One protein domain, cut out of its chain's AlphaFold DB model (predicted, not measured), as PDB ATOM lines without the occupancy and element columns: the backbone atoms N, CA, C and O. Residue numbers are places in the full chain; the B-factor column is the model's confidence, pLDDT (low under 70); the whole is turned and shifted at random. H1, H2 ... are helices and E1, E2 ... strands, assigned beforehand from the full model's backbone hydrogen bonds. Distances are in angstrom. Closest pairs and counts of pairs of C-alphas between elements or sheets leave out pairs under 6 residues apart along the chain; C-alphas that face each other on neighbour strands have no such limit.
ATOM      1  N   ASP A  35     -24.767  32.399 133.104       75.19
ATOM      2  CA  ASP A  35     -24.114  33.215 134.137       75.19
ATOM      3  C   ASP A  35     -22.921  32.493 134.789       75.19
ATOM      4  O   ASP A  35     -21.819  33.041 134.857       75.19
ATOM      5  N   ALA A  36     -23.095  31.219 135.161       76.81
ATOM      6  CA  ALA A  36     -22.016  30.418 135.733       76.81
ATOM      7  C   ALA A  36     -20.864  30.222 134.734       76.81
ATOM      8  O   ALA A  36     -19.690  30.288 135.110       76.81
ATOM      9  N   TYR A  37     -21.195  30.036 133.453       77.06
ATOM     10  CA  TYR A  37     -20.212  29.945 132.377       77.06
ATOM     11  C   TYR A  37     -19.429  31.253 132.195       77.06
ATOM     12  O   TYR A  37     -18.203  31.241 132.090       77.06
ATOM     13  N   LEU A  38     -20.109  32.397 132.235       77.25
ATOM     14  CA  LEU A  38     -19.491  33.716 132.100       77.25
ATOM     15  C   LEU A  38     -18.616  34.080 133.298       77.25
ATOM     16  O   LEU A  38     -17.511  34.598 133.126       77.25
ATOM     17  N   ALA A  39     -19.070  33.771 134.515       80.25
ATOM     18  CA  ALA A  39     -18.277  33.951 135.725       80.25
ATOM     19  C   ALA A  39     -16.995  33.106 135.677       80.25
ATOM     20  O   ALA A  39     -15.926  33.585 136.063       80.25
ATOM     21  N   HIS A  40     -17.084  31.881 135.154       77.25
ATOM     22  CA  HIS A  40     -15.926  31.022 134.948       77.25
ATOM     23  C   HIS A  40     -14.978  31.565 133.876       77.25
ATOM     24  O   HIS A  40     -13.773  31.647 134.119       77.25
ATOM     25  N   LEU A  41     -15.504  31.991 132.722       76.25
ATOM     26  CA  LEU A  41     -14.712  32.629 131.671       76.25
ATOM     27  C   LEU A  41     -13.978  33.857 132.212       76.25
ATOM     28  O   LEU A  41     -12.776  33.978 132.019       76.25
ATOM     29  N   LYS A  42     -14.640  34.725 132.980       75.19
ATOM     30  CA  LYS A  42     -13.989  35.881 133.613       75.19
ATOM     31  C   LYS A  42     -12.818  35.476 134.518       75.19
ATOM     32  O   LYS A  42     -11.778  36.130 134.497       75.19
ATOM     33  N   GLN A  43     -12.980  34.412 135.306       76.56
ATOM     34  CA  GLN A  43     -11.949  33.929 136.233       76.56
ATOM     35  C   GLN A  43     -10.784  33.229 135.527       76.56
ATOM     36  O   GLN A  43      -9.649  33.359 135.973       76.56
ATOM     37  N   ARG A  44     -11.050  32.483 134.445       74.19
ATOM     38  CA  ARG A  44     -10.029  31.691 133.745       74.19
ATOM     39  C   ARG A  44      -9.420  32.377 132.537       74.19
ATOM     40  O   ARG A  44      -8.211  32.302 132.388       74.19
ATOM     41  N   ALA A  45     -10.225  33.016 131.692       71.94
ATOM     42  CA  ALA A  45      -9.792  33.625 130.436       71.94
ATOM     43  C   ALA A  45      -9.172  35.018 130.631       71.94
ATOM     44  O   ALA A  45      -8.224  35.354 129.928       71.94
ATOM     45  N   GLY A  46      -9.630  35.789 131.627       67.06
ATOM     46  CA  GLY A  46      -9.051  37.097 131.964       67.06
ATOM     47  C   GLY A  46      -7.540  37.053 132.264       67.06
ATOM     48  O   GLY A  46      -6.792  37.813 131.654       67.06
ATOM     49  N   PRO A  47      -7.058  36.150 133.143       69.06
ATOM     50  CA  PRO A  47      -5.630  36.018 133.454       69.06
ATOM     51  C   PRO A  47      -4.746  35.551 132.288       69.06
ATOM     52  O   PRO A  47      -3.551  35.829 132.290       69.06
ATOM     53  N   ILE A  48      -5.317  34.835 131.314       69.38
ATOM     54  CA  ILE A  48      -4.601  34.242 130.168       69.38
ATOM     55  C   ILE A  48      -4.841  35.001 128.854       69.38
ATOM     56  O   ILE A  48      -4.503  34.494 127.789       69.38
ATOM     57  N   ASP A  49      -5.416  36.208 128.930       68.81
ATOM     58  CA  ASP A  49      -5.656  37.113 127.795       68.81
ATOM     59  C   ASP A  49      -6.522  36.499 126.668       68.81
ATOM     60  O   ASP A  49      -6.489  36.933 125.516       68.81
ATOM     61  N   LEU A  50      -7.331  35.485 126.993       71.75
ATOM     62  CA  LEU A  50      -8.240  34.858 126.035       71.75
ATOM     63  C   LEU A  50      -9.514  35.691 125.848       71.75
ATOM     64  O   LEU A  50      -9.942  36.376 126.776       71.75
ATOM     65  N   PRO A  51     -10.166  35.601 124.675       73.69
ATOM     66  CA  PRO A  51     -11.454  36.239 124.448       73.69
ATOM     67  C   PRO A  51     -12.517  35.680 125.401       73.69
ATOM     68  O   PRO A  51     -12.799  34.482 125.410       73.69
ATOM     69  N   TRP A  52     -13.125  36.559 126.193       77.56
ATOM     70  CA  TRP A  52     -14.152  36.217 127.174       77.56
ATOM     71  C   TRP A  52     -15.319  37.191 127.115       77.56
ATOM     72  O   TRP A  52     -15.182  38.325 126.673       77.56
ATOM     73  N   TRP A  53     -16.493  36.752 127.554       81.19
ATOM     74  CA  TRP A  53     -17.699  37.574 127.546       81.19
ATOM     75  C   TRP A  53     -17.925  38.185 128.931       81.19
ATOM     76  O   TRP A  53     -18.025  37.472 129.931       81.19
ATOM     77  N   ARG A  54     -18.008  39.513 128.998       80.12
ATOM     78  CA  ARG A  54     -18.290  40.291 130.205       80.12
ATOM     79  C   ARG A  54     -19.729  40.779 130.184       80.12
ATOM     80  O   ARG A  54     -20.161  41.379 129.209       80.12
ATOM     81  N   GLN A  55     -20.447  40.617 131.289       82.38
ATOM     82  CA  GLN A  55     -21.734  41.284 131.469       82.38
ATOM     83  C   GLN A  55     -21.534  42.798 131.625       82.38
ATOM     84  O   GLN A  55     -20.822  43.242 132.533       82.38
ATOM     85  N   ILE A  56     -22.150  43.576 130.735       83.62
ATOM     86  CA  ILE A  56     -22.140  45.048 130.767       83.62
ATOM     87  C   ILE A  56     -23.534  45.639 131.026       83.62
ATOM     88  O   ILE A  56     -23.645  46.818 131.346       83.62
ATOM     89  N   GLY A  57     -24.587  44.824 130.936       80.69
ATOM     90  CA  GLY A  57     -25.964  45.194 131.255       80.69
ATOM     91  C   GLY A  57     -26.797  43.987 131.704       80.69
ATOM     92  O   GLY A  57     -26.274  42.872 131.766       80.69
ATOM     93  N   PRO A  58     -28.091  44.180 132.014       76.19
ATOM     94  CA  PRO A  58     -28.967  43.101 132.479       76.19
ATOM     95  C   PRO A  58     -29.079  41.956 131.461       76.19
ATOM     96  O   PRO A  58     -28.922  40.798 131.834       76.19
ATOM     97  N   ASP A  59     -29.206  42.288 130.174       82.12
ATOM     98  CA  ASP A  59     -29.278  41.324 129.068       82.12
ATOM     99  C   ASP A  59     -28.163  41.507 128.038       82.12
ATOM    100  O   ASP A  59     -28.220  40.920 126.962       82.12
ATOM    101  N   LEU A  60     -27.148  42.317 128.350       83.50
ATOM    102  CA  LEU A  60     -26.101  42.688 127.405       83.50
ATOM    103  C   LEU A  60     -24.726  42.217 127.873       83.50
ATOM    104  O   LEU A  60     -24.263  42.553 128.970       83.50
ATOM    105  N   PHE A  61     -24.057  41.492 126.987       85.12
ATOM    106  CA  PHE A  61     -22.712  40.977 127.172       85.12
ATOM    107  C   PHE A  61     -21.799  41.529 126.091       85.12
ATOM    108  O   PHE A  61     -22.201  41.719 124.947       85.12
ATOM    109  N   GLU A  62     -20.556  41.779 126.463       85.06
ATOM    110  CA  GLU A  62     -19.520  42.299 125.588       85.06
ATOM    111  C   GLU A  62     -18.336  41.333 125.580       85.06
ATOM    112  O   GLU A  62     -17.846  40.915 126.629       85.06
ATOM    113  N   GLN A  63     -17.880  40.957 124.392       84.81
ATOM    114  CA  GLN A  63     -16.730  40.104 124.176       84.81
ATOM    115  C   GLN A  63     -15.463  40.929 124.371       84.81
ATOM    116  O   GLN A  63     -14.996  41.638 123.480       84.81
ATOM    117  N   VAL A  64     -14.882  40.793 125.552       76.88
ATOM    118  CA  VAL A  64     -13.569  41.319 125.882       76.88
ATOM    119  C   VAL A  64     -12.533  40.393 125.257       76.88
ATOM    120  O   VAL A  64     -12.289  39.283 125.727       76.88
ATOM    121  N   ARG A  65     -11.927  40.848 124.163       72.38
ATOM    122  CA  ARG A  65     -10.719  40.234 123.604       72.38
ATOM    123  C   ARG A  65      -9.502  40.786 124.356       72.38
ATOM    124  O   ARG A  65      -9.577  41.881 124.911       72.38
ATOM    125  N   GLY A  66      -8.430  39.999 124.430       64.94
ATOM    126  CA  GLY A  66      -7.204  40.318 125.163       64.94
ATOM    127  C   GLY A  66      -6.579  41.685 124.833       64.94
ATOM    128  O   GLY A  66      -7.021  42.396 123.931       64.94
ATOM    129  N   ARG A  67      -5.522  42.051 125.564       59.47
ATOM    130  CA  ARG A  67      -4.943  43.403 125.736       59.47
ATOM    131  C   ARG A  67      -4.632  44.201 124.459       59.47
ATOM    132  O   ARG A  67      -4.419  45.405 124.549       59.47
ATOM    133  N   GLY A  68      -4.572  43.552 123.298       58.28
ATOM    134  CA  GLY A  68      -4.323  44.184 121.998       58.28
ATOM    135  C   GLY A  68      -5.575  44.556 121.194       58.28
ATOM    136  O   GLY A  68      -5.452  45.217 120.165       58.28
ATOM    137  N   ALA A  69      -6.771  44.140 121.616       60.34
ATOM    138  CA  ALA A  69      -8.000  44.427 120.887       60.34
ATOM    139  C   ALA A  69      -8.625  45.751 121.361       60.34
ATOM    140  O   ALA A  69      -8.881  45.919 122.556       60.34
ATOM    141  N   PRO A  70      -8.912  46.706 120.459       59.62
ATOM    142  CA  PRO A  70      -9.609  47.922 120.847       59.62
ATOM    143  C   PRO A  70     -11.035  47.583 121.296       59.62
ATOM    144  O   PRO A  70     -11.726  46.805 120.640       59.62
ATOM    145  N   ALA A  71     -11.507  48.226 122.369       60.50
ATOM    146  CA  ALA A  71     -12.873  48.061 122.884       60.50
ATOM    147  C   ALA A  71     -13.961  48.340 121.823       60.50
ATOM    148  O   ALA A  71     -15.067  47.826 121.914       60.50
ATOM    149  N   ALA A  72     -13.633  49.099 120.774       60.78
ATOM    150  CA  ALA A  72     -14.505  49.331 119.622       60.78
ATOM    151  C   ALA A  72     -14.776  48.071 118.767       60.78
ATOM    152  O   ALA A  72     -15.741  48.054 118.012       60.78
ATOM    153  N   GLN A  73     -13.946  47.028 118.881       64.06
ATOM    154  CA  GLN A  73     -14.137  45.717 118.242       64.06
ATOM    155  C   GLN A  73     -14.708  44.672 119.212       64.06
ATOM    156  O   GLN A  73     -14.779  43.489 118.871       64.06
ATOM    157  N   ALA A  74     -15.080  45.081 120.428       72.69
ATOM    158  CA  ALA A  74     -15.715  44.189 121.375       72.69
ATOM    159  C   ALA A  74     -17.115  43.832 120.861       72.69
ATOM    160  O   ALA A  74     -17.980  44.691 120.680       72.69
ATOM    161  N   GLU A  75     -17.318  42.552 120.569       82.88
ATOM    162  CA  GLU A  75     -18.586  42.067 120.040       82.88
ATOM    163  C   GLU A  75     -19.629  42.101 121.154       82.88
ATOM    164  O   GLU A  75     -19.379  41.597 122.244       82.88
ATOM    165  N   ARG A  76     -20.794  42.701 120.919       85.88
ATOM    166  CA  ARG A  76     -21.869  42.722 121.914       85.88
ATOM    167  C   ARG A  76     -22.924  41.709 121.524       85.88
ATOM    168  O   ARG A  76     -23.394  41.731 120.393       85.88
ATOM    169  N   ALA A  77     -23.278  40.844 122.458       84.50
ATOM    170  CA  ALA A  77     -24.312  39.840 122.283       84.50
ATOM    171  C   ALA A  77     -25.243  39.866 123.488       84.50
ATOM    172  O   ALA A  77     -24.831  40.160 124.615       84.50
ATOM    173  N   THR A  78     -26.511  39.563 123.253       87.31
ATOM    174  CA  THR A  78     -27.478  39.482 124.346       87.31
ATOM    175  C   THR A  78     -27.400  38.159 125.100       87.31
ATOM    176  O   THR A  78     -26.810  37.184 124.625       87.31
ATOM    177  N   ARG A  79     -28.028  38.102 126.282       81.56
ATOM    178  CA  ARG A  79     -28.191  36.854 127.044       81.56
ATOM    179  C   ARG A  79     -28.775  35.754 126.163       81.56
ATOM    180  O   ARG A  79     -28.199  34.676 126.090       81.56
ATOM    181  N   ALA A  80     -29.880  36.058 125.483       81.69
ATOM    182  CA  ALA A  80     -30.581  35.136 124.599       81.69
ATOM    183  C   ALA A  80     -29.689  34.676 123.437       81.69
ATOM    184  O   ALA A  80     -29.578  33.482 123.183       81.69
ATOM    185  N   GLU A  81     -28.955  35.589 122.794       84.31
ATOM    186  CA  GLU A  81     -28.012  35.214 121.735       84.31
ATOM    187  C   GLU A  81     -26.903  34.289 122.223       84.31
ATOM    188  O   GLU A  81     -26.585  33.312 121.551       84.31
ATOM    189  N   LEU A  82     -26.300  34.578 123.379       80.44
ATOM    190  CA  LEU A  82     -25.286  33.696 123.945       80.44
ATOM    191  C   LEU A  82     -25.905  32.344 124.310       80.44
ATOM    192  O   LEU A  82     -25.305  31.310 124.033       80.44
ATOM    193  N   MET A  83     -27.115  32.325 124.868       78.19
ATOM    194  CA  MET A  83     -27.822  31.081 125.167       78.19
ATOM    195  C   MET A  83     -28.098  30.260 123.905       78.19
ATOM    196  O   MET A  83     -27.847  29.059 123.922       78.19
ATOM    197  N   HIS A  84     -28.499  30.883 122.798       80.25
ATOM    198  CA  HIS A  84     -28.657  30.209 121.510       80.25
ATOM    199  C   HIS A  84     -27.324  29.732 120.922       80.25
ATOM    200  O   HIS A  84     -27.201  28.566 120.557       80.25
ATOM    201  N   ARG A  85     -26.297  30.594 120.873       74.69
ATOM    202  CA  ARG A  85     -24.969  30.250 120.329       74.69
ATOM    203  C   ARG A  85     -24.301  29.114 121.100       74.69
ATOM    204  O   ARG A  85     -23.590  28.311 120.503       74.69
ATOM    205  N   PHE A  86     -24.506  29.059 122.413       70.88
ATOM    206  CA  PHE A  86     -23.937  28.032 123.286       70.88
ATOM    207  C   PHE A  86     -24.879  26.846 123.543       70.88
ATOM    208  O   PHE A  86     -24.470  25.893 124.200       70.88
ATOM    209  N   GLY A  87     -26.117  26.879 123.039       69.38
ATOM    210  CA  GLY A  87     -27.091  25.798 123.215       69.38
ATOM    211  C   GLY A  87     -27.644  25.649 124.638       69.38
ATOM    212  O   GLY A  87     -28.038  24.552 125.022       69.38
TER     213      GLY A  87
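This is residues 35 to 87 of the 90 residues of an uncharacterized protein of Sphingomonas jatrophae (UniProt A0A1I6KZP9). What does the model look like? A small three-stranded antiparallel sheet has the longer helix, H1, beside its edge strand E1 and the short helix H2 over its other edge strand, E3. What is it made of? The printed part has 53 residues with two named helices and three named strands in the order H1, E1, E2, E3, H2, of mixed class. The sheet's order E1, E2, E3 is a meander, each strand the antiparallel neighbour of the one before. How large is it? It is compact and rounded, with a radius of gyration of the C-alphas of 10.7 A and spans of 28 by 23 by 18 A.

How do the strands pair? E1, residues 52 to 55, and E2, residues 60 to 64, form an antiparallel hairpin at 147 degrees, with N 54 and O 62 within hydrogen-bond range at 2.8 A. E2 and E3, residues 76 to 78, form another at 143 degrees, with N 61 and O 77 at 2.8 A. Where are the helices? H1, residues 35 to 45, is on the sheet, only just at the sheet's level with a height over the sheet of 3.7 A; its closest C-alphas with E1 are those of Leu 41 and Trp 52, 5.8 A apart. H2, residues 79 to 86, is on the sheet over E3 at a height over the sheet of 8.7 A, along the strands at 9 degrees to E3 on the local plane; H1 and H2 are apart. In H1 and H2 every O i to N i+4 pair is within hydrogen-bond range.

Where does H1 begin? C-alpha 35 is at (-24.114, 33.215, 134.137), and H1 is 14.8 A long. How long are the others? E1 measures 10.1 A, E2 12.7 A, E3 6.9 A and H2 10.5 A, ending at C-alpha 86 at (-23.937, 28.032, 123.286).

Which link is long? E2 to E3, with 11 residues between them; the printed part has no cut. Where is confidence low? Residues 46 to 49, 66 to 73 and 87 have pLDDT under 70.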